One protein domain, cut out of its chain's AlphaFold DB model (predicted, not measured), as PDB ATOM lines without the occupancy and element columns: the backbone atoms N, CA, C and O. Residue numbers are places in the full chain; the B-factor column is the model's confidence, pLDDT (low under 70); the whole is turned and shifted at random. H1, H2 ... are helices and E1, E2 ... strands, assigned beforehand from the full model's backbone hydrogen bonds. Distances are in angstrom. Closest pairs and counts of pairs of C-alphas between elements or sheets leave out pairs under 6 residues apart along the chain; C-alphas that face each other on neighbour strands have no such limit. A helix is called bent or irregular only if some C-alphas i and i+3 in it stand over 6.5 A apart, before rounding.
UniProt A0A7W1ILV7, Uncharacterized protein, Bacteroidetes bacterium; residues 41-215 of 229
ATOM      1  N   ILE A  41     115.166 100.693 119.984       84.06
ATOM      2  CA  ILE A  41     114.643  99.812 118.939       84.06
ATOM      3  C   ILE A  41     114.915  98.379 119.358       84.06
ATOM      4  O   ILE A  41     116.068  98.004 119.568       84.06
ATOM      5  N   ASN A  42     113.869  97.567 119.451       85.06
ATOM      6  CA  ASN A  42     113.988  96.143 119.726       85.06
ATOM      7  C   ASN A  42     113.375  95.347 118.579       85.06
ATOM      8  O   ASN A  42     112.216  95.538 118.224       85.06
ATOM      9  N   ILE A  43     114.176  94.468 117.992       78.38
ATOM     10  CA  ILE A  43     113.776  93.600 116.894       78.38
ATOM     11  C   ILE A  43     113.811  92.172 117.398       78.38
ATOM     12  O   ILE A  43     114.855  91.696 117.844       78.38
ATOM     13  N   ASN A  44     112.690  91.475 117.288       78.50
ATOM     14  CA  ASN A  44     112.640  90.049 117.538       78.50
ATOM     15  C   ASN A  44     112.424  89.325 116.209       78.50
ATOM     16  O   ASN A  44     111.428  89.490 115.510       78.50
ATOM     17  N   THR A  45     113.433  88.552 115.828       71.94
ATOM     18  CA  THR A  45     113.467  87.857 114.542       71.94
ATOM     19  C   THR A  45     112.691  86.547 114.588       71.94
ATOM     20  O   THR A  45     112.385  85.997 113.539       71.94
ATOM     21  N   SER A  46     112.394  86.024 115.784       74.44
ATOM     22  CA  SER A  46     111.661  84.762 115.950       74.44
ATOM     23  C   SER A  46     110.154  84.938 115.780       74.44
ATOM     24  O   SER A  46     109.489  84.033 115.288       74.44
ATOM     25  N   ASP A  47     109.617  86.086 116.195       75.25
ATOM     26  CA  ASP A  47     108.194  86.435 116.078       75.25
ATOM     27  C   ASP A  47     107.936  87.554 115.054       75.25
ATOM     28  O   ASP A  47     106.817  88.054 114.951       75.25
ATOM     29  N   THR A  48     108.957  87.929 114.276       73.25
ATOM     30  CA  THR A  48     108.886  88.956 113.225       73.25
ATOM     31  C   THR A  48     108.340  90.298 113.726       73.25
ATOM     32  O   THR A  48     107.511  90.923 113.072       73.25
ATOM     33  N   SER A  49     108.797  90.756 114.894       78.88
ATOM     34  CA  SER A  49     108.309  91.994 115.509       78.88
ATOM     35  C   SER A  49     109.370  93.089 115.617       78.88
ATOM     36  O   SER A  49     110.566  92.844 115.806       78.88
ATOM     37  N   ILE A  50     108.904  94.334 115.501       79.31
ATOM     38  CA  ILE A  50     109.699  95.546 115.693       79.31
ATOM     39  C   ILE A  50     109.001  96.397 116.747       79.31
ATOM     40  O   ILE A  50     107.822  96.729 116.623       79.31
ATOM     41  N   GLN A  51     109.743  96.770 117.777       86.62
ATOM     42  CA  GLN A  51     109.316  97.689 118.817       86.62
ATOM     43  C   GLN A  51     110.152  98.964 118.725       86.62
ATOM     44  O   GLN A  51     111.380  98.911 118.630       86.62
ATOM     45  N   LEU A  52     109.471 100.105 118.752       85.94
ATOM     46  CA  LEU A  52     110.062 101.435 118.797       85.94
ATOM     47  C   LEU A  52     109.673 102.069 120.134       85.94
ATOM     48  O   LEU A  52     108.489 102.261 120.424       85.94
ATOM     49  N   ASN A  53     110.672 102.378 120.952       86.44
ATOM     50  CA  ASN A  53     110.538 102.682 122.370       86.44
ATOM     51  C   ASN A  53     109.755 101.563 123.079       86.44
ATOM     52  O   ASN A  53     110.210 100.423 123.126       86.44
ATOM     53  N   GLU A  54     108.559 101.861 123.584       86.31
ATOM     54  CA  GLU A  54     107.689 100.894 124.266       86.31
ATOM     55  C   GLU A  54     106.584 100.338 123.349       86.31
ATOM     56  O   GLU A  54     105.853  99.427 123.740       86.31
ATOM     57  N   SER A  55     106.482 100.822 122.107       88.00
ATOM     58  CA  SER A  55     105.367 100.534 121.201       88.00
ATOM     59  C   SER A  55     105.734  99.509 120.132       88.00
ATOM     60  O   SER A  55     106.687  99.703 119.376       88.00
ATOM     61  N   PHE A  56     104.940  98.443 120.019       86.00
ATOM     62  CA  PHE A  56     105.030  97.515 118.892       86.00
ATOM     63  C   PHE A  56     104.529  98.169 117.614       86.00
ATOM     64  O   PHE A  56     103.489  98.829 117.598       86.00
ATOM     65  N   LEU A  57     105.260  97.945 116.533       81.06
ATOM     66  CA  LEU A  57     104.889  98.429 115.225       81.06
ATOM     67  C   LEU A  57     104.063  97.363 114.502       81.06
ATOM     68  O   LEU A  57     104.600  96.410 113.947       81.06
ATOM     69  N   SER A  58     102.741  97.523 114.537       75.94
ATOM     70  CA  SER A  58     101.783  96.626 113.875       75.94
ATOM     71  C   SER A  58     101.591  96.915 112.387       75.94
ATOM     72  O   SER A  58     101.069  96.079 111.657       75.94
ATOM     73  N   SER A  59     101.945  98.117 111.932       78.62
ATOM     74  CA  SER A  59     101.910  98.505 110.525       78.62
ATOM     75  C   SER A  59     102.873  99.660 110.268       78.62
ATOM     76  O   SER A  59     103.229 100.405 111.179       78.62
ATOM     77  N   TYR A  60     103.243  99.874 109.008       78.38
ATOM     78  CA  TYR A  60     103.994 101.060 108.595       78.38
ATOM     79  C   TYR A  60     103.105 102.255 108.234       78.38
ATOM     80  O   TYR A  60     103.510 103.152 107.495       78.38
ATOM     81  N   LYS A  61     101.888 102.323 108.790       85.19
ATOM     82  CA  LYS A  61     101.034 103.501 108.631       85.19
ATOM     83  C   LYS A  61     101.703 104.712 109.262       85.19
ATOM     84  O   LYS A  61     102.034 104.710 110.446       85.19
ATOM     85  N   LEU A  62     101.806 105.789 108.487       84.88
ATOM     86  CA  LEU A  62     102.428 107.031 108.943       84.88
ATOM     87  C   LEU A  62     101.794 107.558 110.239       84.88
ATOM     88  O   LEU A  62     102.508 108.012 111.117       84.88
ATOM     89  N   SER A  63     100.477 107.424 110.407       87.62
ATOM     90  CA  SER A  63      99.786 107.859 111.626       87.62
ATOM     91  C   SER A  63     100.158 107.058 112.880       87.62
ATOM     92  O   SER A  63     100.056 107.592 113.981       87.62
ATOM     93  N   GLU A  64     100.571 105.795 112.752       87.50
ATOM     94  CA  GLU A  64     101.102 105.002 113.871       87.50
ATOM     95  C   GLU A  64     102.546 105.402 114.163       87.50
ATOM     96  O   GLU A  64     102.888 105.677 115.311       87.50
ATOM     97  N   ILE A  65     103.362 105.538 113.117       88.38
ATOM     98  CA  ILE A  65     104.756 105.979 113.230       88.38
ATOM     99  C   ILE A  65     104.826 107.362 113.894       88.38
ATOM    100  O   ILE A  65     105.598 107.560 114.831       88.38
ATOM    101  N   GLU A  66     103.980 108.304 113.475       90.25
ATOM    102  CA  GLU A  66     103.944 109.663 114.019       90.25
ATOM    103  C   GLU A  66     103.477 109.723 115.475       90.25
ATOM    104  O   GLU A  66     103.892 110.618 116.208       90.25
ATOM    105  N   LYS A  67     102.658 108.769 115.934       89.06
ATOM    106  CA  LYS A  67     102.308 108.662 117.359       89.06
ATOM    107  C   LYS A  67     103.504 108.251 118.211       89.06
ATOM    108  O   LYS A  67     103.592 108.679 119.356       89.06
ATOM    109  N   ILE A  68     104.396 107.424 117.668       88.88
ATOM    110  CA  ILE A  68     105.547 106.883 118.401       88.88
ATOM    111  C   ILE A  68     106.742 107.840 118.338       88.88
ATOM    112  O   ILE A  68     107.374 108.116 119.355       88.88
ATOM    113  N   LEU A  69     107.060 108.335 117.141       88.69
ATOM    114  CA  LEU A  69     108.273 109.109 116.860       88.69
ATOM    115  C   LEU A  69     108.018 110.612 116.692       88.69
ATOM    116  O   LEU A  69     108.967 111.389 116.590       88.69
ATOM    117  N   GLY A  70     106.756 111.039 116.631       90.38
ATOM    118  CA  GLY A  70     106.394 112.386 116.202       90.38
ATOM    119  C   GLY A  70     106.456 112.558 114.682       90.38
ATOM    120  O   GLY A  70     106.610 111.607 113.911       90.38
ATOM    121  N   LYS A  71     106.329 113.807 114.231       92.81
ATOM    122  CA  LYS A  71     106.389 114.138 112.801       92.81
ATOM    123  C   LYS A  71     107.803 113.931 112.243       92.81
ATOM    124  O   LYS A  71     108.765 114.243 112.948       92.81
ATOM    125  N   PRO A  72     107.942 113.476 110.986       93.12
ATOM    126  CA  PRO A  72     109.246 113.409 110.334       93.12
ATOM    127  C   PRO A  72     109.861 114.810 110.208       93.12
ATOM    128  O   PRO A  72     109.151 115.793 109.984       93.12
ATOM    129  N   ASP A  73     111.191 114.899 110.290       94.81
ATOM    130  CA  ASP A  73     111.923 116.153 110.079       94.81
ATOM    131  C   ASP A  73     111.788 116.627 108.620       94.81
ATOM    132  O   ASP A  73     111.727 117.827 108.341       94.81
ATOM    133  N   ARG A  74     111.740 115.682 107.666       95.69
ATOM    134  CA  ARG A  74     111.608 115.964 106.229       95.69
ATOM    135  C   ARG A  74     110.795 114.887 105.522       95.69
ATOM    136  O   ARG A  74     110.944 113.703 105.808       95.69
ATOM    137  N   ILE A  75     110.036 115.298 104.509       93.94
ATOM    138  CA  ILE A  75     109.410 114.388 103.542       93.94
ATOM    139  C   ILE A  75     110.019 114.666 102.167       93.94
ATOM    140  O   ILE A  75     110.094 115.820 101.731       93.94
ATOM    141  N   LYS A  76     110.507 113.621 101.496       94.62
ATOM    142  CA  LYS A  76     111.096 113.698 100.154       94.62
ATOM    143  C   LYS A  76     110.404 112.736  99.204       94.62
ATOM    144  O   LYS A  76     109.926 111.685  99.614       94.62
ATOM    145  N   THR A  77     110.405 113.093  97.926       91.56
ATOM    146  CA  THR A  77     109.790 112.293  96.868       91.56
ATOM    147  C   THR A  77     110.807 112.071  95.764       91.56
ATOM    148  O   THR A  77     111.455 113.021  95.327       91.56
ATOM    149  N   ASN A  78     110.947 110.826  95.319       90.81
ATOM    150  CA  ASN A  78     111.720 110.473  94.134       90.81
ATOM    151  C   ASN A  78     110.782 109.869  93.092       90.81
ATOM    152  O   ASN A  78     110.133 108.863  93.375       90.81
ATOM    153  N   THR A  79     110.753 110.454  91.898       89.56
ATOM    154  CA  THR A  79     109.952 109.956  90.777       89.56
ATOM    155  C   THR A  79     110.876 109.589  89.627       89.56
ATOM    156  O   THR A  79     111.728 110.394  89.250       89.56
ATOM    157  N   TYR A  80     110.719 108.394  89.065       87.88
ATOM    158  CA  TYR A  80     111.502 107.952  87.914       87.88
ATOM    159  C   TYR A  80     110.708 106.993  87.027       87.88
ATOM    160  O   TYR A  80     109.784 106.321  87.480       87.88
ATOM    161  N   ASN A  81     111.092 106.930  85.755       87.19
ATOM    162  CA  ASN A  81     110.541 105.964  84.814       87.19
ATOM    163  C   ASN A  81     111.237 104.615  85.013       87.19
ATOM    164  O   ASN A  81     112.464 104.555  85.125       87.19
ATOM    165  N   SER A  82     110.456 103.546  85.039       84.81
ATOM    166  CA  SER A  82     110.924 102.166  85.088       84.81
ATOM    167  C   SER A  82     110.120 101.324  84.098       84.81
ATOM    168  O   SER A  82     109.260 101.844  83.386       84.81
ATOM    169  N   TYR A  83     110.411 100.033  84.037       81.88
ATOM    170  CA  TYR A  83     109.677  99.078  83.225       81.88
ATOM    171  C   TYR A  83     109.209  97.949  84.129       81.88
ATOM    172  O   TYR A  83     109.972  97.456  84.957       81.88
ATOM    173  N   TYR A  84     107.948  97.572  83.978       78.06
ATOM    174  CA  TYR A  84     107.409  96.363  84.562       78.06
ATOM    175  C   TYR A  84     107.504  95.251  83.524       78.06
ATOM    176  O   TYR A  84     106.979  95.391  82.417       78.06
ATOM    177  N   GLU A  85     108.222  94.189  83.874       77.94
ATOM    178  CA  GLU A  85     108.416  93.024  83.020       77.94
ATOM    179  C   GLU A  85     107.516  91.890  83.509       77.94
ATOM    180  O   GLU A  85     107.654  91.422  84.640       77.94
ATOM    181  N   GLU A  86     106.606  91.436  82.652       77.31
ATOM    182  CA  GLU A  86     105.857  90.205  82.885       77.31
ATOM    183  C   GLU A  86     106.540  89.071  82.136       77.31
ATOM    184  O   GLU A  86     106.675  89.097  80.907       77.31
ATOM    185  N   PHE A  87     106.963  88.051  82.884       77.44
ATOM    186  CA  PHE A  87     107.427  86.814  82.279       77.44
ATOM    187  C   PHE A  87     106.255  86.154  81.551       77.44
ATOM    188  O   PHE A  87     105.216  85.868  82.147       77.44
ATOM    189  N   GLY A  88     106.427  85.917  80.253       75.12
ATOM    190  CA  GLY A  88     105.446  85.187  79.460       75.12
ATOM    191  C   GLY A  88     105.248  83.770  80.005       75.12
ATOM    192  O   GLY A  88     106.210  83.109  80.400       75.12
ATOM    193  N   THR A  89     104.005  83.297  80.015       79.56
ATOM    194  CA  THR A  89     103.645  81.903  80.321       79.56
ATOM    195  C   THR A  89     102.766  81.354  79.199       79.56
ATOM    196  O   THR A  89     102.140  82.139  78.491       79.56
ATOM    197  N   ASP A  90     102.791  80.030  78.985       64.88
ATOM    198  CA  ASP A  90     101.955  79.263  78.042       64.88
ATOM    199  C   ASP A  90     101.414  80.051  76.829       64.88
ATOM    200  O   ASP A  90     100.288  80.545  76.822       64.88
ATOM    201  N   ASN A  91     102.213  80.126  75.759       73.00
ATOM    202  CA  ASN A  91     101.901  80.813  74.492       73.00
ATOM    203  C   ASN A  91     101.761  82.347  74.554       73.00
ATOM    204  O   ASN A  91     101.432  82.955  73.535       73.00
ATOM    205  N   MET A  92     102.057  82.990  75.685       82.44
ATOM    206  CA  MET A  92     102.120  84.449  75.781       82.44
ATOM    207  C   MET A  92     103.581  84.931  75.759       82.44
ATOM    208  O   MET A  92     104.396  84.429  76.539       82.44
ATOM    209  N   PRO A  93     103.957  85.880  74.879       85.31
ATOM    210  CA  PRO A  93     105.295  86.456  74.897       85.31
ATOM    211  C   PRO A  93     105.499  87.304  76.163       85.31
ATOM    212  O   PRO A  93     104.528  87.849  76.692       85.31
ATOM    213  N   PRO A  94     106.745  87.460  76.641       84.56
ATOM    214  CA  PRO A  94     107.041  88.409  77.704       84.56
ATOM    215  C   PRO A  94     106.661  89.828  77.273       84.56
ATOM    216  O   PRO A  94     106.850  90.205  76.111       84.56
ATOM    217  N   THR A  95     106.141  90.618  78.208       85.19
ATOM    218  CA  THR A  95     105.783  92.018  77.962       85.19
ATOM    219  C   THR A  95     106.609  92.943  78.848       85.19
ATOM    220  O   THR A  95     107.010  92.583  79.952       85.19
ATOM    221  N   SER A  96     106.899  94.140  78.335       86.62
ATOM    222  CA  SER A  96     107.586  95.195  79.076       86.62
ATOM    223  C   SER A  96     106.759  96.465  78.967       86.62
ATOM    224  O   SER A  96     106.601  97.024  77.879       86.62
ATOM    225  N   THR A  97     106.190  96.895  80.090       86.38
ATOM    226  CA  THR A  97     105.316  98.069  80.154       86.38
ATOM    227  C   THR A  97     106.036  99.200  80.886       86.38
ATOM    228  O   THR A  97     106.462  99.002  82.026       86.38
ATOM    229  N   PRO A  98     106.192 100.394  80.284       86.12
ATOM    230  CA  PRO A  98     106.769 101.529  80.988       86.12
ATOM    231  C   PRO A  98     105.850 101.959  82.136       86.12
ATOM    232  O   PRO A  98     104.646 102.134  81.954       86.12
ATOM    233  N   ILE A  99     106.432 102.168  83.310       82.19
ATOM    234  CA  ILE A  99     105.739 102.598  84.527       82.19
ATOM    235  C   ILE A  99     106.438 103.821  85.128       82.19
ATOM    236  O   ILE A  99     107.650 103.997  84.991       82.19
ATOM    237  N   ILE A 100     105.677 104.672  85.817       85.19
ATOM    238  CA  ILE A 100     106.229 105.779  86.603       85.19
ATOM    239  C   ILE A 100     106.225 105.354  88.065       85.19
ATOM    240  O   ILE A 100     105.168 105.203  88.673       85.19
ATOM    241  N   VAL A 101     107.415 105.200  88.629       84.06
ATOM    242  CA  VAL A 101     107.604 104.885  90.043       84.06
ATOM    243  C   VAL A 101     107.681 106.180  90.832       84.06
ATOM    244  O   VAL A 101     108.449 107.080  90.484       84.06
ATOM    245  N   LYS A 102     106.903 106.267  91.913       86.88
ATOM    246  CA  LYS A 102     106.916 107.392  92.851       86.88
ATOM    247  C   LYS A 102     107.147 106.872  94.262       86.88
ATOM    248  O   LYS A 102     106.259 106.263  94.850       86.88
ATOM    249  N   ASN A 103     108.325 107.172  94.803       87.25
ATOM    250  CA  ASN A 103     108.700 106.786  96.156       87.25
ATOM    251  C   ASN A 103     108.676 107.980  97.110       87.25
ATOM    252  O   ASN A 103     109.251 109.029  96.806       87.25
ATOM    253  N   TYR A 104     108.052 107.800  98.272       89.50
ATOM    254  CA  TYR A 104     108.033 108.767  99.368       89.50
ATOM    255  C   TYR A 104     108.999 108.337 100.470       89.50
ATOM    256  O   TYR A 104     109.091 107.157 100.790       89.50
ATOM    257  N   TYR A 105     109.704 109.304 101.054       91.38
ATOM    258  CA  TYR A 105     110.710 109.112 102.096       91.38
ATOM    259  C   TYR A 105     110.385 110.032 103.272       91.38
ATOM    260  O   TYR A 105     110.442 111.256 103.136       91.38
ATOM    261  N   TYR A 106     110.070 109.442 104.419       92.69
ATOM    262  CA  TYR A 106     109.757 110.106 105.681       92.69
ATOM    263  C   TYR A 106     110.980 109.995 106.589       92.69
ATOM    264  O   TYR A 106     111.309 108.917 107.087       92.69
ATOM    265  N   ILE A 107     111.706 111.102 106.734       93.12
ATOM    266  CA  ILE A 107     113.068 111.119 107.271       93.12
ATOM    267  C   ILE A 107     113.067 111.756 108.657       93.12
ATOM    268  O   ILE A 107     112.646 112.902 108.816       93.12
ATOM    269  N   TYR A 108     113.593 111.024 109.636       92.19
ATOM    270  CA  TYR A 108     113.822 111.472 111.006       92.19
ATOM    271  C   TYR A 108     115.323 111.715 111.183       92.19
ATOM    272  O   TYR A 108     116.077 110.856 111.646       92.19
ATOM    273  N   ASP A 109     115.772 112.891 110.752       90.44
ATOM    274  CA  ASP A 109     117.176 113.290 110.706       90.44
ATOM    275  C   ASP A 109     117.862 113.229 112.061       90.44
ATOM    276  O   ASP A 109     119.033 112.863 112.129       90.44
ATOM    277  N   LYS A 110     117.167 113.614 113.134       87.62
ATOM    278  CA  LYS A 110     117.745 113.623 114.489       87.62
ATOM    279  C   LYS A 110     117.967 112.214 115.028       87.62
ATOM    280  O   LYS A 110     118.923 111.981 115.758       87.62
ATOM    281  N   LEU A 111     117.097 111.290 114.632       85.56
ATOM    282  CA  LEU A 111     117.101 109.904 115.085       85.56
ATOM    283  C   LEU A 111     117.922 108.992 114.169       85.56
ATOM    284  O   LEU A 111     118.211 107.866 114.549       85.56
ATOM    285  N   GLY A 112     118.289 109.454 112.969       85.12
ATOM    286  CA  GLY A 112     118.997 108.643 111.980       85.12
ATOM    287  C   GLY A 112     118.156 107.481 111.448       85.12
ATOM    288  O   GLY A 112     118.701 106.428 111.129       85.12
ATOM    289  N   VAL A 113     116.832 107.651 111.363       86.44
ATOM    290  CA  VAL A 113     115.911 106.635 110.833       86.44
ATOM    291  C   VAL A 113     115.056 107.189 109.697       86.44
ATOM    292  O   VAL A 113     114.851 108.398 109.574       86.44
ATOM    293  N   MET A 114     114.566 106.305 108.837       88.00
ATOM    294  CA  MET A 114     113.755 106.680 107.684       88.00
ATOM    295  C   MET A 114     112.763 105.578 107.331       88.00
ATOM    296  O   MET A 114     113.143 104.413 107.240       88.00
ATOM    297  N   PHE A 115     111.522 105.969 107.061       87.69
ATOM    298  CA  PHE A 115     110.497 105.102 106.487       87.69
ATOM    299  C   PHE A 115     110.270 105.497 105.035       87.69
ATOM    300  O   PHE A 115     110.262 106.687 104.723       87.69
ATOM    301  N   TYR A 116     110.112 104.540 104.129       85.88
ATOM    302  CA  TYR A 116     109.913 104.853 102.719       85.88
ATOM    303  C   TYR A 116     109.109 103.790 101.978       85.88
ATOM    304  O   TYR A 116     108.992 102.643 102.411       85.88
ATOM    305  N   THR A 117     108.516 104.200 100.862       83.19
ATOM    306  CA  THR A 117     107.814 103.305  99.935       83.19
ATOM    307  C   THR A 117     108.798 102.731  98.916       83.19
ATOM    308  O   THR A 117     109.798 103.378  98.584       83.19
ATOM    309  N   ASP A 118     108.510 101.551  98.374       72.56
ATOM    310  CA  ASP A 118     109.249 100.999  97.233       72.56
ATOM    311  C   ASP A 118     108.280 100.485  96.169       72.56
ATOM    312  O   ASP A 118     108.112  99.289  95.944       72.56
ATOM    313  N   ASN A 119     107.574 101.430  95.550       64.44
ATOM    314  CA  ASN A 119     106.379 101.126  94.783       64.44
ATOM    315  C   ASN A 119     106.674 101.048  93.291       64.44
ATOM    316  O   ASN A 119     106.579 102.044  92.577       64.44
ATOM    317  N   GLY A 120     106.925  99.837  92.803       50.88
ATOM    318  CA  GLY A 120     106.816  99.544  91.374       50.88
ATOM    319  C   GLY A 120     105.371  99.610  90.859       50.88
ATOM    320  O   GLY A 120     105.143 100.037  89.734       50.88
ATOM    321  N   MET A 121     104.379  99.211  91.670       45.22
ATOM    322  CA  MET A 121     103.021  98.950  91.159       45.22
ATOM    323  C   MET A 121     101.843  99.242  92.099       45.22
ATOM    324  O   MET A 121     100.739  99.455  91.612       45.22
ATOM    325  N   SER A 122     102.010  99.244  93.423       48.62
ATOM    326  CA  SER A 122     100.861  99.155  94.345       48.62
ATOM    327  C   SER A 122     100.136 100.477  94.613       48.62
ATOM    328  O   SER A 122      99.073 100.470  95.229       48.62
ATOM    329  N   GLY A 123     100.686 101.624  94.194       52.31
ATOM    330  CA  GLY A 123     100.106 102.936  94.514       52.31
ATOM    331  C   GLY A 123      99.964 103.197  96.023       52.31
ATOM    332  O   GLY A 123      99.270 104.132  96.417       52.31
ATOM    333  N   SER A 124     100.598 102.377  96.869       57.84
ATOM    334  CA  SER A 124     100.489 102.475  98.318       57.84
ATOM    335  C   SER A 124     101.229 103.718  98.798       57.84
ATOM    336  O   SER A 124     102.451 103.764  98.825       57.84
ATOM    337  N   GLU A 125     100.513 104.761  99.205       64.44
ATOM    338  CA  GLU A 125     101.159 105.926  99.832       64.44
ATOM    339  C   GLU A 125     101.697 105.621 101.238       64.44
ATOM    340  O   GLU A 125     102.301 106.481 101.877       64.44
ATOM    341  N   GLN A 126     101.477 104.403 101.740       74.19
ATOM    342  CA  GLN A 126     101.983 103.983 103.034       74.19
ATOM    343  C   GLN A 126     103.421 103.493 102.880       74.19
ATOM    344  O   GLN A 126     103.697 102.721 101.962       74.19
ATOM    345  N   PRO A 127     104.340 103.915 103.768       78.44
ATOM    346  CA  PRO A 127     105.661 103.317 103.834       78.44
ATOM    347  C   PRO A 127     105.552 101.796 103.916       78.44
ATOM    348  O   PRO A 127     104.703 101.264 104.622       78.44
ATOM    349  N   GLU A 128     106.437 101.106 103.215       75.56
ATOM    350  CA  GLU A 128     106.540  99.643 103.280       75.56
ATOM    351  C   GLU A 128     107.877  99.227 103.886       75.56
ATOM    352  O   GLU A 128     108.040  98.081 104.303       75.56
ATOM    353  N   LYS A 129     108.824 100.173 103.958       77.31
ATOM    354  CA  LYS A 129     110.175  99.952 104.444       77.31
ATOM    355  C   LYS A 129     110.530 100.870 105.594       77.31
ATOM    356  O   LYS A 129     110.308 102.077 105.531       77.31
ATOM    357  N   PHE A 130     111.151 100.289 106.611       81.00
ATOM    358  CA  PHE A 130     111.867 100.992 107.672       81.00
ATOM    359  C   PHE A 130     113.370 100.915 107.398       81.00
ATOM    360  O   PHE A 130     113.828  99.951 106.796       81.00
ATOM    361  N   SER A 131     114.142 101.921 107.803       78.62
ATOM    362  CA  SER A 131     115.602 101.901 107.732       78.62
ATOM    363  C   SER A 131     116.253 102.664 108.880       78.62
ATOM    364  O   SER A 131     115.861 103.790 109.185       78.62
ATOM    365  N   ILE A 132     117.283 102.067 109.479       77.44
ATOM    366  CA  ILE A 132     118.170 102.705 110.466       77.44
ATOM    367  C   ILE A 132     119.490 103.040 109.772       77.44
ATOM    368  O   ILE A 132     120.011 102.202 109.047       77.44
ATOM    369  N   HIS A 133     120.037 104.239 109.966       77.56
ATOM    370  CA  HIS A 133     121.240 104.701 109.264       77.56
ATOM    371  C   HIS A 133     122.370 104.950 110.251       77.56
ATOM    372  O   HIS A 133     122.399 105.976 110.923       77.56
ATOM    373  N   LEU A 134     123.337 104.040 110.316       72.25
ATOM    374  CA  LEU A 134     124.457 104.143 111.261       72.25
ATOM    375  C   LEU A 134     125.608 105.017 110.729       72.25
ATOM    376  O   LEU A 134     126.503 105.380 111.488       72.25
ATOM    377  N   LYS A 135     125.555 105.405 109.444       67.44
ATOM    378  CA  LYS A 135     126.589 106.170 108.721       67.44
ATOM    379  C   LYS A 135     127.971 105.513 108.744       67.44
ATOM    380  O   LYS A 135     128.992 106.205 108.719       67.44
ATOM    381  N   ASN A 136     128.023 104.185 108.745       63.78
ATOM    382  CA  ASN A 136     129.292 103.502 108.574       63.78
ATOM    383  C   ASN A 136     129.771 103.719 107.126       63.78
ATOM    384  O   ASN A 136     128.998 103.645 106.169       63.78
ATOM    385  N   LYS A 137     131.055 104.056 106.945       54.56
ATOM    386  CA  LYS A 137     131.607 104.326 105.611       54.56
ATOM    387  C   LYS A 137     131.625 103.026 104.807       54.56
ATOM    388  O   LYS A 137     132.466 102.168 105.040       54.56
ATOM    389  N   ARG A 138     130.737 102.901 103.818       51.56
ATOM    390  CA  ARG A 138     130.809 101.818 102.828       51.56
ATOM    391  C   ARG A 138     131.879 102.144 101.794       51.56
ATOM    392  O   ARG A 138     131.796 103.173 101.126       51.56
ATOM    393  N   LEU A 139     132.867 101.267 101.644       48.31
ATOM    394  CA  LEU A 139     133.865 101.379 100.577       48.31
ATOM    395  C   LEU A 139     133.353 100.797  99.248       48.31
ATOM    396  O   LEU A 139     133.715 101.301  98.188       48.31
ATOM    397  N   PHE A 140     132.458  99.802  99.298       45.62
ATOM    398  CA  PHE A 140     131.868  99.156  98.121       45.62
ATOM    399  C   PHE A 140     130.363  98.912  98.310       45.62
ATOM    400  O   PHE A 140     129.914  98.546  99.395       45.62
ATOM    401  N   THR A 141     129.572  99.100  97.249       49.75
ATOM    402  CA  THR A 141     128.134  98.786  97.221       49.75
ATOM    403  C   THR A 141     127.726  98.359  95.810       49.75
ATOM    404  O   THR A 141     128.009  99.063  94.846       49.75
ATOM    405  N   ASN A 142     127.075  97.201  95.676       49.84
ATOM    406  CA  ASN A 142     126.432  96.759  94.428       49.84
ATOM    407  C   ASN A 142     125.014  97.330  94.270       49.84
ATOM    408  O   ASN A 142     124.434  97.258  93.190       49.84
ATOM    409  N   THR A 143     124.461  97.919  95.329       54.50
ATOM    410  CA  THR A 143     123.182  98.624  95.292       54.50
ATOM    411  C   THR A 143     123.401 100.105  95.029       54.50
ATOM    412  O   THR A 143     124.291 100.725  95.625       54.50
ATOM    413  N   LYS A 144     122.558 100.688  94.174       63.69
ATOM    414  CA  LYS A 144     122.496 102.139  93.989       63.69
ATOM    415  C   LYS A 144     122.201 102.800  95.337       63.69
ATOM    416  O   LYS A 144     121.348 102.326  96.085       63.69
ATOM    417  N   ALA A 145     122.915 103.881  95.645       71.69
ATOM    418  CA  ALA A 145     122.650 104.651  96.853       71.69
ATOM    419  C   ALA A 145     121.200 105.160  96.858       71.69
ATOM    420  O   ALA A 145     120.666 105.540  95.809       71.69
ATOM    421  N   LEU A 146     120.581 105.188  98.041       79.19
ATOM    422  CA  LEU A 146     119.278 105.822  98.205       79.19
ATOM    423  C   LEU A 146     119.397 107.314  97.857       79.19
ATOM    424  O   LEU A 146     120.389 107.951  98.218       79.19
ATOM    425  N   PRO A 147     118.396 107.894  97.171       85.44
ATOM    426  CA  PRO A 147     118.441 109.292  96.749       85.44
ATOM    427  C   PRO A 147     118.406 110.266  97.935       85.44
ATOM    428  O   PRO A 147     118.856 111.405  97.814       85.44
ATOM    429  N   PHE A 148     117.884 109.822  99.081       89.69
ATOM    430  CA  PHE A 148     117.796 110.604 100.304       89.69
ATOM    431  C   PHE A 148     118.248 109.765 101.499       89.69
ATOM    432  O   PHE A 148     117.964 108.570 101.566       89.69
ATOM    433  N   LEU A 149     118.942 110.412 102.435       87.12
ATOM    434  CA  LEU A 149     119.457 109.817 103.667       87.12
ATOM    435  C   LEU A 149     119.216 110.774 104.850       87.12
ATOM    436  O   LEU A 149     119.163 111.997 104.626       87.12
ATOM    437  N   PRO A 150     119.105 110.259 106.090       87.75
ATOM    438  CA  PRO A 150     119.121 111.073 107.300       87.75
ATOM    439  C   PRO A 150     120.399 111.911 107.444       87.75
ATOM    440  O   PRO A 150     121.502 111.482 107.093       87.75
ATOM    441  N   LEU A 151     120.256 113.119 107.993       88.69
ATOM    442  CA  LEU A 151     121.377 114.036 108.212       88.69
ATOM    443  C   LEU A 151     122.293 113.627 109.360       88.69
ATOM    444  O   LEU A 151     123.454 114.027 109.326       88.69
ATOM    445  N   ASN A 152     121.835 112.839 110.334       84.88
ATOM    446  CA  ASN A 152     122.657 112.318 111.431       84.88
ATOM    447  C   ASN A 152     122.674 110.789 111.419       84.88
ATOM    448  O   ASN A 152     121.823 110.156 110.801       84.88
ATOM    449  N   ALA A 153     123.706 110.209 112.036       78.56
ATOM    450  CA  ALA A 153     123.718 108.776 112.301       78.56
ATOM    451  C   ALA A 153     122.640 108.440 113.333       78.56
ATOM    452  O   ALA A 153     122.195 109.319 114.074       78.56
ATOM    453  N   PHE A 154     122.254 107.171 113.391       81.50
ATOM    454  CA  PHE A 154     121.334 106.667 114.391       81.50
ATOM    455  C   PHE A 154     121.833 106.984 115.800       81.50
ATOM    456  O   PHE A 154     122.990 106.727 116.142       81.50
ATOM    457  N   THR A 155     120.937 107.543 116.607       74.31
ATOM    458  CA  THR A 155     121.176 107.857 118.013       74.31
ATOM    459  C   THR A 155     120.148 107.104 118.855       74.31
ATOM    460  O   THR A 155     118.954 107.392 118.808       74.31
ATOM    461  N   GLY A 156     120.594 106.087 119.595       81.19
ATOM    462  CA  GLY A 156     119.677 105.216 120.325       81.19
ATOM    463  C   GLY A 156     120.276 103.885 120.763       81.19
ATOM    464  O   GLY A 156     121.447 103.605 120.501       81.19
ATOM    465  N   GLU A 157     119.465 103.058 121.421       84.25
ATOM    466  CA  GLU A 157     119.786 101.646 121.647       84.25
ATOM    467  C   GLU A 157     119.130 100.781 120.581       84.25
ATOM    468  O   GLU A 157     117.957 100.943 120.259       84.25
ATOM    469  N   LEU A 158     119.884  99.811 120.072       79.19
ATOM    470  CA  LEU A 158     119.376  98.795 119.169       79.19
ATOM    471  C   LEU A 158     119.554  97.420 119.804       79.19
ATOM    472  O   LEU A 158     120.663  97.061 120.194       79.19
ATOM    473  N   LYS A 159     118.479  96.639 119.873       81.12
ATOM    474  CA  LYS A 159     118.478  95.259 120.360       81.12
ATOM    475  C   LYS A 159     117.952  94.325 119.279       81.12
ATOM    476  O   LYS A 159     116.964  94.643 118.622       81.12
ATOM    477  N   ILE A 160     118.603  93.176 119.108       76.94
ATOM    478  CA  ILE A 160     118.107  92.079 118.270       76.94
ATOM    479  C   ILE A 160     117.999  90.837 119.152       76.94
ATOM    480  O   ILE A 160     118.993  90.410 119.732       76.94
ATOM    481  N   ASN A 161     116.797  90.273 119.285       76.56
ATOM    482  CA  ASN A 161     116.488  89.170 120.202       76.56
ATOM    483  C   ASN A 161     117.015  89.430 121.625       76.56
ATOM    484  O   ASN A 161     117.668  88.578 122.225       76.56
ATOM    485  N   ALA A 162     116.769  90.642 122.135       81.88
ATOM    486  CA  ALA A 162     117.261  91.164 123.414       81.88
ATOM    487  C   ALA A 162     118.790  91.351 123.545       81.88
ATOM    488  O   ALA A 162     119.240  91.896 124.555       81.88
ATOM    489  N   GLU A 163     119.601  90.994 122.542       78.81
ATOM    490  CA  GLU A 163     121.031  91.309 122.536       78.81
ATOM    491  C   GLU A 163     121.252  92.763 122.110       78.81
ATOM    492  O   GLU A 163     120.825  93.172 121.030       78.81
ATOM    493  N   LEU A 164     121.951  93.543 122.941       78.19
ATOM    494  CA  LEU A 164     122.345  94.905 122.594       78.19
ATOM    495  C   LEU A 164     123.379  94.894 121.463       78.19
ATOM    496  O   LEU A 164     124.466  94.319 121.576       78.19
ATOM    497  N   ILE A 165     123.050  95.605 120.395       70.69
ATOM    498  CA  ILE A 165     123.869  95.742 119.205       70.69
ATOM    499  C   ILE A 165     124.594  97.077 119.247       70.69
ATOM    500  O   ILE A 165     123.984  98.145 119.229       70.69
ATOM    501  N   SER A 166     125.922  97.023 119.247       66.81
ATOM    502  CA  SER A 166     126.729  98.210 118.985       66.81
ATOM    503  C   SER A 166     126.931  98.366 117.482       66.81
ATOM    504  O   SER A 166     127.335  97.417 116.809       66.81
ATOM    505  N   ALA A 167     126.736  99.587 116.980       57.78
ATOM    506  CA  ALA A 167     126.997  99.973 115.591       57.78
ATOM    507  C   ALA A 167     128.435  99.671 115.119       57.78
ATOM    508  O   ALA A 167     128.688  99.600 113.919       57.78
ATOM    509  N   HIS A 168     129.368  99.503 116.063       54.59
ATOM    510  CA  HIS A 168     130.793  99.274 115.814       54.59
ATOM    511  C   HIS A 168     131.259  97.862 116.198       54.59
ATOM    512  O   HIS A 168     132.427  97.525 116.002       54.59
ATOM    513  N   LYS A 169     130.386  97.025 116.776       55.09
ATOM    514  CA  LYS A 169     130.751  95.656 117.156       55.09
ATOM    515  C   LYS A 169     130.767  94.787 115.904       55.09
ATOM    516  O   LYS A 169     129.791  94.731 115.159       55.09
ATOM    517  N   LYS A 170     131.873  94.065 115.707       54.19
ATOM    518  CA  LYS A 170     131.947  92.989 114.719       54.19
ATOM    519  C   LYS A 170     130.882  91.953 115.072       54.19
ATOM    520  O   LYS A 170     130.946  91.346 116.138       54.19
ATOM    521  N   ILE A 171     129.907  91.781 114.188       55.69
ATOM    522  CA  ILE A 171     128.790  90.854 114.404       55.69
ATOM    523  C   ILE A 171     129.101  89.430 113.942       55.69
ATOM    524  O   ILE A 171     128.379  88.528 114.319       55.69
ATOM    525  N   ILE A 172     130.171  89.199 113.175       57.88
ATOM    526  CA  ILE A 172     130.538  87.861 112.674       57.88
ATOM    527  C   ILE A 172     130.917  86.935 113.843       57.88
ATOM    528  O   ILE A 172     131.773  87.327 114.647       57.88
ATOM    529  N   PRO A 173     130.391  85.693 113.919       62.44
ATOM    530  CA  PRO A 173     130.815  84.731 114.930       62.44
ATOM    531  C   PRO A 173     132.298  84.392 114.774       62.44
ATOM    532  O   PRO A 173     132.825  84.324 113.662       62.44
ATOM    533  N   ALA A 174     132.985  84.133 115.884       62.94
ATOM    534  CA  ALA A 174     134.383  83.724 115.832       62.94
ATOM    535  C   ALA A 174     134.556  82.473 114.946       62.94
ATOM    536  O   ALA A 174     133.867  81.473 115.131       62.94
ATOM    537  N   GLY A 175     135.471  82.542 113.973       59.19
ATOM    538  CA  GLY A 175     135.774  81.438 113.053       59.19
ATOM    539  C   GLY A 175     134.931  81.384 111.773       59.19
ATOM    540  O   GLY A 175     135.282  80.622 110.874       59.19
ATOM    541  N   ALA A 176     133.879  82.198 111.640       60.62
ATOM    542  CA  ALA A 176     133.144  82.302 110.382       60.62
ATOM    543  C   ALA A 176     133.955  83.084 109.328       60.62
ATOM    544  O   ALA A 176     134.482  84.163 109.607       60.62
ATOM    545  N   ASN A 177     134.081  82.517 108.126       62.19
ATOM    546  CA  ASN A 177     134.873  83.037 107.005       62.19
ATOM    547  C   ASN A 177     134.256  82.606 105.667       62.19
ATOM    548  O   ASN A 177     133.302  81.839 105.669       62.19
ATOM    549  N   TYR A 178     134.784  83.067 104.528       54.41
ATOM    550  CA  TYR A 178     134.182  82.877 103.188       54.41
ATOM    551  C   TYR A 178     133.969  81.412 102.748       54.41
ATOM    552  O   TYR A 178     133.370  81.170 101.705       54.41
ATOM    553  N   LEU A 179     134.465  80.435 103.514       54.78
ATOM    554  CA  LEU A 179     134.245  79.002 103.308       54.78
ATOM    555  C   LEU A 179     133.096  78.443 104.164       54.78
ATOM    556  O   LEU A 179     132.667  77.306 103.955       54.78
ATOM    557  N   SER A 180     132.616  79.200 105.151       57.31
ATOM    558  CA  SER A 180     131.488  78.831 106.000       57.31
ATOM    559  C   SER A 180     130.243  78.673 105.140       57.31
ATOM    560  O   SER A 180     129.808  79.629 104.517       57.31
ATOM    561  N   LYS A 181     129.663  77.467 105.108       60.50
ATOM    562  CA  LYS A 181     128.442  77.186 104.332       60.50
ATOM    563  C   LYS A 181     127.213  77.875 104.914       60.50
ATOM    564  O   LYS A 181     126.344  78.312 104.173       60.50
ATOM    565  N   GLU A 182     127.159  77.962 106.234       65.06
ATOM    566  CA  GLU A 182     126.081  78.608 106.964       65.06
ATOM    567  C   GLU A 182     126.660  79.322 108.181       65.06
ATOM    568  O   GLU A 182     127.614  78.847 108.806       65.06
ATOM    569  N   ILE A 183     126.085  80.470 108.516       62.50
ATOM    570  CA  ILE A 183     126.441  81.248 109.698       62.50
ATOM    571  C   ILE A 183     125.144  81.584 110.417       62.50
ATOM    572  O   ILE A 183     124.245  82.171 109.825       62.50
ATOM    573  N   LYS A 184     125.033  81.233 111.698       68.25
ATOM    574  CA  LYS A 184     123.880  81.623 112.513       68.25
ATOM    575  C   LYS A 184     124.182  82.928 113.246       68.25
ATOM    576  O   LYS A 184     125.110  82.971 114.051       68.25
ATOM    577  N   LEU A 185     123.393  83.969 112.994       66.19
ATOM    578  CA  LEU A 185     123.485  85.270 113.661       66.19
ATOM    579  C   LEU A 185     122.115  85.734 114.115       66.19
ATOM    580  O   LEU A 185     121.178  85.738 113.329       66.19
ATOM    581  N   PHE A 186     122.001  86.096 115.394       67.75
ATOM    582  CA  PHE A 186     120.729  86.481 116.013       67.75
ATOM    583  C   PHE A 186     119.596  85.523 115.634       67.75
ATOM    584  O   PHE A 186     118.541  85.935 115.177       67.75
ATOM    585  N   THR A 187     119.837  84.218 115.767       64.94
ATOM    586  CA  THR A 187     118.903  83.138 115.396       64.94
ATOM    587  C   THR A 187     118.573  82.978 113.904       64.94
ATOM    588  O   THR A 187     118.007  81.949 113.551       64.94
ATOM    589  N   ILE A 188     119.025  83.882 113.031       59.00
ATOM    590  CA  ILE A 188     118.871  83.805 111.573       59.00
ATOM    591  C   ILE A 188     120.039  83.022 110.965       59.00
ATOM    592  O   ILE A 188     121.194  83.207 111.355       59.00
ATOM    593  N   LEU A 189     119.741  82.132 110.016       57.53
ATOM    594  CA  LEU A 189     120.737  81.399 109.234       57.53
ATOM    595  C   LEU A 189     121.087  82.181 107.965       57.53
ATOM    596  O   LEU A 189     120.219  82.507 107.162       57.53
ATOM    597  N   PHE A 190     122.372  82.456 107.783       54.31
ATOM    598  CA  PHE A 190     122.938  83.131 106.620       54.31
ATOM    599  C   PHE A 190     123.700  82.117 105.767       54.31
ATOM    600  O   PHE A 190     124.453  81.310 106.307       54.31
ATOM    601  N   GLY A 191     123.531  82.175 104.444       46.62
ATOM    602  CA  GLY A 191     124.230  81.302 103.497       46.62
ATOM    603  C   GLY A 191     125.719  81.647 103.296       46.62
ATOM    604  O   GLY A 191     126.219  82.613 103.884       46.62
ATOM    605  N   PRO A 192     126.434  80.920 102.415       44.72
ATOM    606  CA  PRO A 192     127.900  80.926 102.354       44.72
ATOM    607  C   PRO A 192     128.577  82.226 101.891       44.72
ATOM    608  O   PRO A 192     129.793  82.362 101.966       44.72
ATOM    609  N   THR A 193     127.813  83.194 101.389       44.31
ATOM    610  CA  THR A 193     128.314  84.395 100.694       44.31
ATOM    611  C   THR A 193     128.092  85.693 101.483       44.31
ATOM    612  O   THR A 193     128.034  86.771 100.904       44.31
ATOM    613  N   SER A 194     127.929  85.602 102.805       43.09
ATOM    614  CA  SER A 194     127.131  86.586 103.571       43.09
ATOM    615  C   SER A 194     127.867  87.223 104.742       43.09
ATOM    616  O   SER A 194     127.275  87.575 105.761       43.09
ATOM    617  N   ILE A 195     129.187  87.315 104.648       45.00
ATOM    618  CA  ILE A 195     130.047  87.425 105.833       45.00
ATOM    619  C   ILE A 195     130.307  88.877 106.179       45.00
ATOM    620  O   ILE A 195     131.421  89.369 106.129       45.00
ATOM    621  N   ALA A 196     129.246  89.593 106.503       47.91
ATOM    622  CA  ALA A 196     129.297  91.008 106.816       47.91
ATOM    623  C   ALA A 196     130.041  91.317 108.111       47.91
ATOM    624  O   ALA A 196     129.751  90.740 109.152       47.91
ATOM    625  N   THR A 197     130.940  92.293 108.081       42.97
ATOM    626  CA  THR A 197     131.760  92.691 109.232       42.97
ATOM    627  C   THR A 197     131.064  93.697 110.159       42.97
ATOM    628  O   THR A 197     131.543  93.883 111.278       42.97
ATOM    629  N   GLY A 198     129.923  94.281 109.756       45.59
ATOM    630  CA  GLY A 198     129.131  95.224 110.560       45.59
ATOM    631  C   GLY A 198     127.678  95.413 110.083       45.59
ATOM    632  O   GLY A 198     127.289  94.953 109.006       45.59
ATOM    633  N   ILE A 199     126.869  96.098 110.899       46.84
ATOM    634  CA  ILE A 199     125.489  96.513 110.579       46.84
ATOM    635  C   ILE A 199     125.553  97.968 110.115       46.84
ATOM    636  O   ILE A 199     126.137  98.799 110.804       46.84
ATOM    637  N   ASP A 200     124.984  98.291 108.955       42.72
ATOM    638  CA  ASP A 200     124.876  99.689 108.496       42.72
ATOM    639  C   ASP A 200     123.428 100.189 108.461       42.72
ATOM    640  O   ASP A 200     123.166 101.377 108.649       42.72
ATOM    641  N   GLY A 201     122.483  99.260 108.318       43.72
ATOM    642  CA  GLY A 201     121.083  99.529 108.558       43.72
ATOM    643  C   GLY A 201     120.278  98.259 108.746       43.72
ATOM    644  O   GLY A 201     120.568  97.212 108.177       43.72
ATOM    645  N   LEU A 202     119.254  98.365 109.574       52.53
ATOM    646  CA  LEU A 202     118.170  97.398 109.618       52.53
ATOM    647  C   LEU A 202     117.117  97.847 108.637       52.53
ATOM    648  O   LEU A 202     116.883  99.050 108.545       52.53
ATOM    649  N   TYR A 203     116.505  96.909 107.931       54.44
ATOM    650  CA  TYR A 203     115.354  97.217 107.110       54.44
ATOM    651  C   TYR A 203     114.183  96.332 107.470       54.44
ATOM    652  O   TYR A 203     114.279  95.409 108.264       54.44
ATOM    653  N   SER A 204     113.036  96.651 106.926       49.09
ATOM    654  CA  SER A 204     111.893  95.769 107.005       49.09
ATOM    655  C   SER A 204     111.094  95.950 105.742       49.09
ATOM    656  O   SER A 204     111.196  96.999 105.108       49.09
ATOM    657  N   ILE A 205     110.363  94.920 105.353       56.06
ATOM    658  CA  ILE A 205     109.392  94.974 104.271       56.06
ATOM    659  C   ILE A 205     108.078  94.521 104.887       56.06
ATOM    660  O   ILE A 205     108.043  93.452 105.478       56.06
ATOM    661  N   ASN A 206     107.022  95.332 104.792       52.69
ATOM    662  CA  ASN A 206     105.695  94.976 105.313       52.69
ATOM    663  C   ASN A 206     105.753  94.440 106.750       52.69
ATOM    664  O   ASN A 206     105.324  93.324 106.994       52.69
ATOM    665  N   ILE A 207     106.327  95.218 107.672       51.62
ATOM    666  CA  ILE A 207     106.575  94.910 109.097       51.62
ATOM    667  C   ILE A 207     107.485  93.712 109.414       51.62
ATOM    668  O   ILE A 207     107.936  93.601 110.552       51.62
ATOM    669  N   GLU A 208     107.864  92.891 108.437       55.25
ATOM    670  CA  GLU A 208     108.799  91.788 108.653       55.25
ATOM    671  C   GLU A 208     110.226  92.331 108.801       55.25
ATOM    672  O   GLU A 208     110.696  93.072 107.927       55.25
ATOM    673  N   PRO A 209     110.926  92.043 109.909       54.31
ATOM    674  CA  PRO A 209     112.266  92.553 110.132       54.31
ATOM    675  C   PRO A 209     113.267  91.860 109.209       54.31
ATOM    676  O   PRO A 209     113.399  90.638 109.201       54.31
ATOM    677  N   CYS A 210     114.043  92.657 108.483       53.06
ATOM    678  CA  CYS A 210     115.115  92.191 107.619       53.06
ATOM    679  C   CYS A 210     116.455  92.833 108.025       53.06
ATOM    680  O   CYS A 210     116.560  94.002 108.401       53.06
ATOM    681  N   LEU A 211     117.539  92.069 107.938       51.75
ATOM    682  CA  LEU A 211     118.872  92.536 108.319       51.75
ATOM    683  C   LEU A 211     119.713  92.805 107.071       51.75
ATOM    684  O   LEU A 211     120.123  91.866 106.393       51.75
ATOM    685  N   PHE A 212     120.004  94.081 106.777       49.31
ATOM    686  CA  PHE A 212     120.980  94.429 105.741       49.31
ATOM    687  C   PHE A 212     122.373  94.425 106.359       49.31
ATOM    688  O   PHE A 212     122.769  95.313 107.116       49.31
ATOM    689  N   LEU A 213     123.129  93.397 106.009       46.44
ATOM    690  CA  LEU A 213     124.482  93.196 106.484       46.44
ATOM    691  C   LEU A 213     125.490  93.587 105.385       46.44
ATOM    692  O   LEU A 213     125.348  93.147 104.241       46.44
ATOM    693  N   TYR A 214     126.502  94.408 105.707       47.44
ATOM    694  CA  TYR A 214     127.523  94.860 104.745       47.44
ATOM    695  C   TYR A 214     128.957  94.525 105.173       47.44
ATOM    696  O   TYR A 214     129.284  94.384 106.351       47.44
ATOM    697  N   LEU A 215     129.811  94.388 104.159       41.09
ATOM    698  CA  LEU A 215     131.227  94.048 104.251       41.09
ATOM    699  C   LEU A 215     132.098  95.313 104.277       41.09
ATOM    700  O   LEU A 215     132.006  96.147 103.380       41.09
TER     701      LEU A 215
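AT A GLANCE: This is residues 41 to 215 of the 229 residues of an uncharacterized protein of Bacteroidetes bacterium (UniProt A0A7W1ILV7). A six-stranded antiparallel sheet, twisted and curled, has one side drawn out into a long bent arm, the hairpin E3 and E4, whose tip at residues 88 to 93 stands free. Over one face of the sheet's other side, E6, E11 and E12, lies a smaller sheet of E2, E1, E7 and E8 with its strands crossed to those below, while the little hairpin E9 and E10 lies away from both sheets and H1 only grazes the large one. The printed part has 175 residues, with the named elements in the order E1, E2, H1, then E3 to E12; the class is mostly strand, though only 80 residues are in named elements. The large sheet runs E3, E4, E5, E6, E11, E12; the small one, mixed, runs E2, E1, E7, E8. The whole is compact, with a radius of gyration of the C-alphas of 18.0 A and spans of 51, 44 and 33 A.

IN THESE COORDINATES: E1, residues 41 to 44, begins at C-alpha 41 at (114.643, 99.812, 118.939), and E2 is residues 49 to 52. H1, residues 62 to 69, is the one named helix. E3, residues 74 to 86, is 35.2 A long and bends by 60 degrees at residue 81; E4, residues 95 to 108, is 39.2 A long and bends by 55 degrees at residue 98. In the turn between them C-alpha 91 is at (101.901, 80.813, 74.492). Short strands follow: E5, residues 113 to 116; E6, residues 129 to 132; E7, residues 156 to 160; E8, residues 163 to 165; E9, residues 183 to 185; and E10, residues 188 to 190. E11, residues 198 to 205, is 20.7 A long and bends by 50 degrees at residue 201. E12, residues 208 to 214, is 19.4 A long and ends at C-alpha 214 at (127.523, 94.860, 104.745).

HOW THE PARTS SIT: In the large sheet E3, E4, E5 and E6 form a meander, each strand the antiparallel neighbour of the one before. From edge to edge, E3 to E12, the strands' lines turn by 88 degrees and the way across turns by 90 degrees. E3 and E4 are a hairpin, with N 76 and O 105 at 2.9 A and N 84 and O 97 at 2.8 A, within hydrogen-bond range. Between E4 and E5 N 106 and O 115 are 2.8 A apart, and between E5 and E6 N 131 and O 114 are 2.7 A apart. E6 and E11 are antiparallel, with N 132 and O 202 at 3.2 A. E11 and E12 are a hairpin, with N 210 and O 203 at 2.8 A. In the small sheet E1 and E7 are parallel, with N 41 and O 157 at 2.8 A. The hairpin E1 and E2 has N 51 and O 42 at 2.8 A, and the hairpin E7 and E8 has N 165 and O 158 at 2.8 A. The closest C-alphas of E2 and E12 are those of Ser 49 and Pro 209, 6.7 A apart. E7 and E11 are apart. In H1 every O i to N i+4 pair is within hydrogen-bond range. In the hairpin E9 and E10 N 185 and O 188 are 2.8 A apart; E10 and E12 are apart.

THE WHOLE: The two C-alphas farthest apart, those of Asn 91 and Gly 156, are 54.9 A from each other. The printed part has no cut. The links E5 to E6, E6 to E7 and E8 to E9 are long, with 12, 23 and 17 residues. The mean pLDDT of the printed part is 72.2; 68 residues are under 70, among them residues 166 to 215.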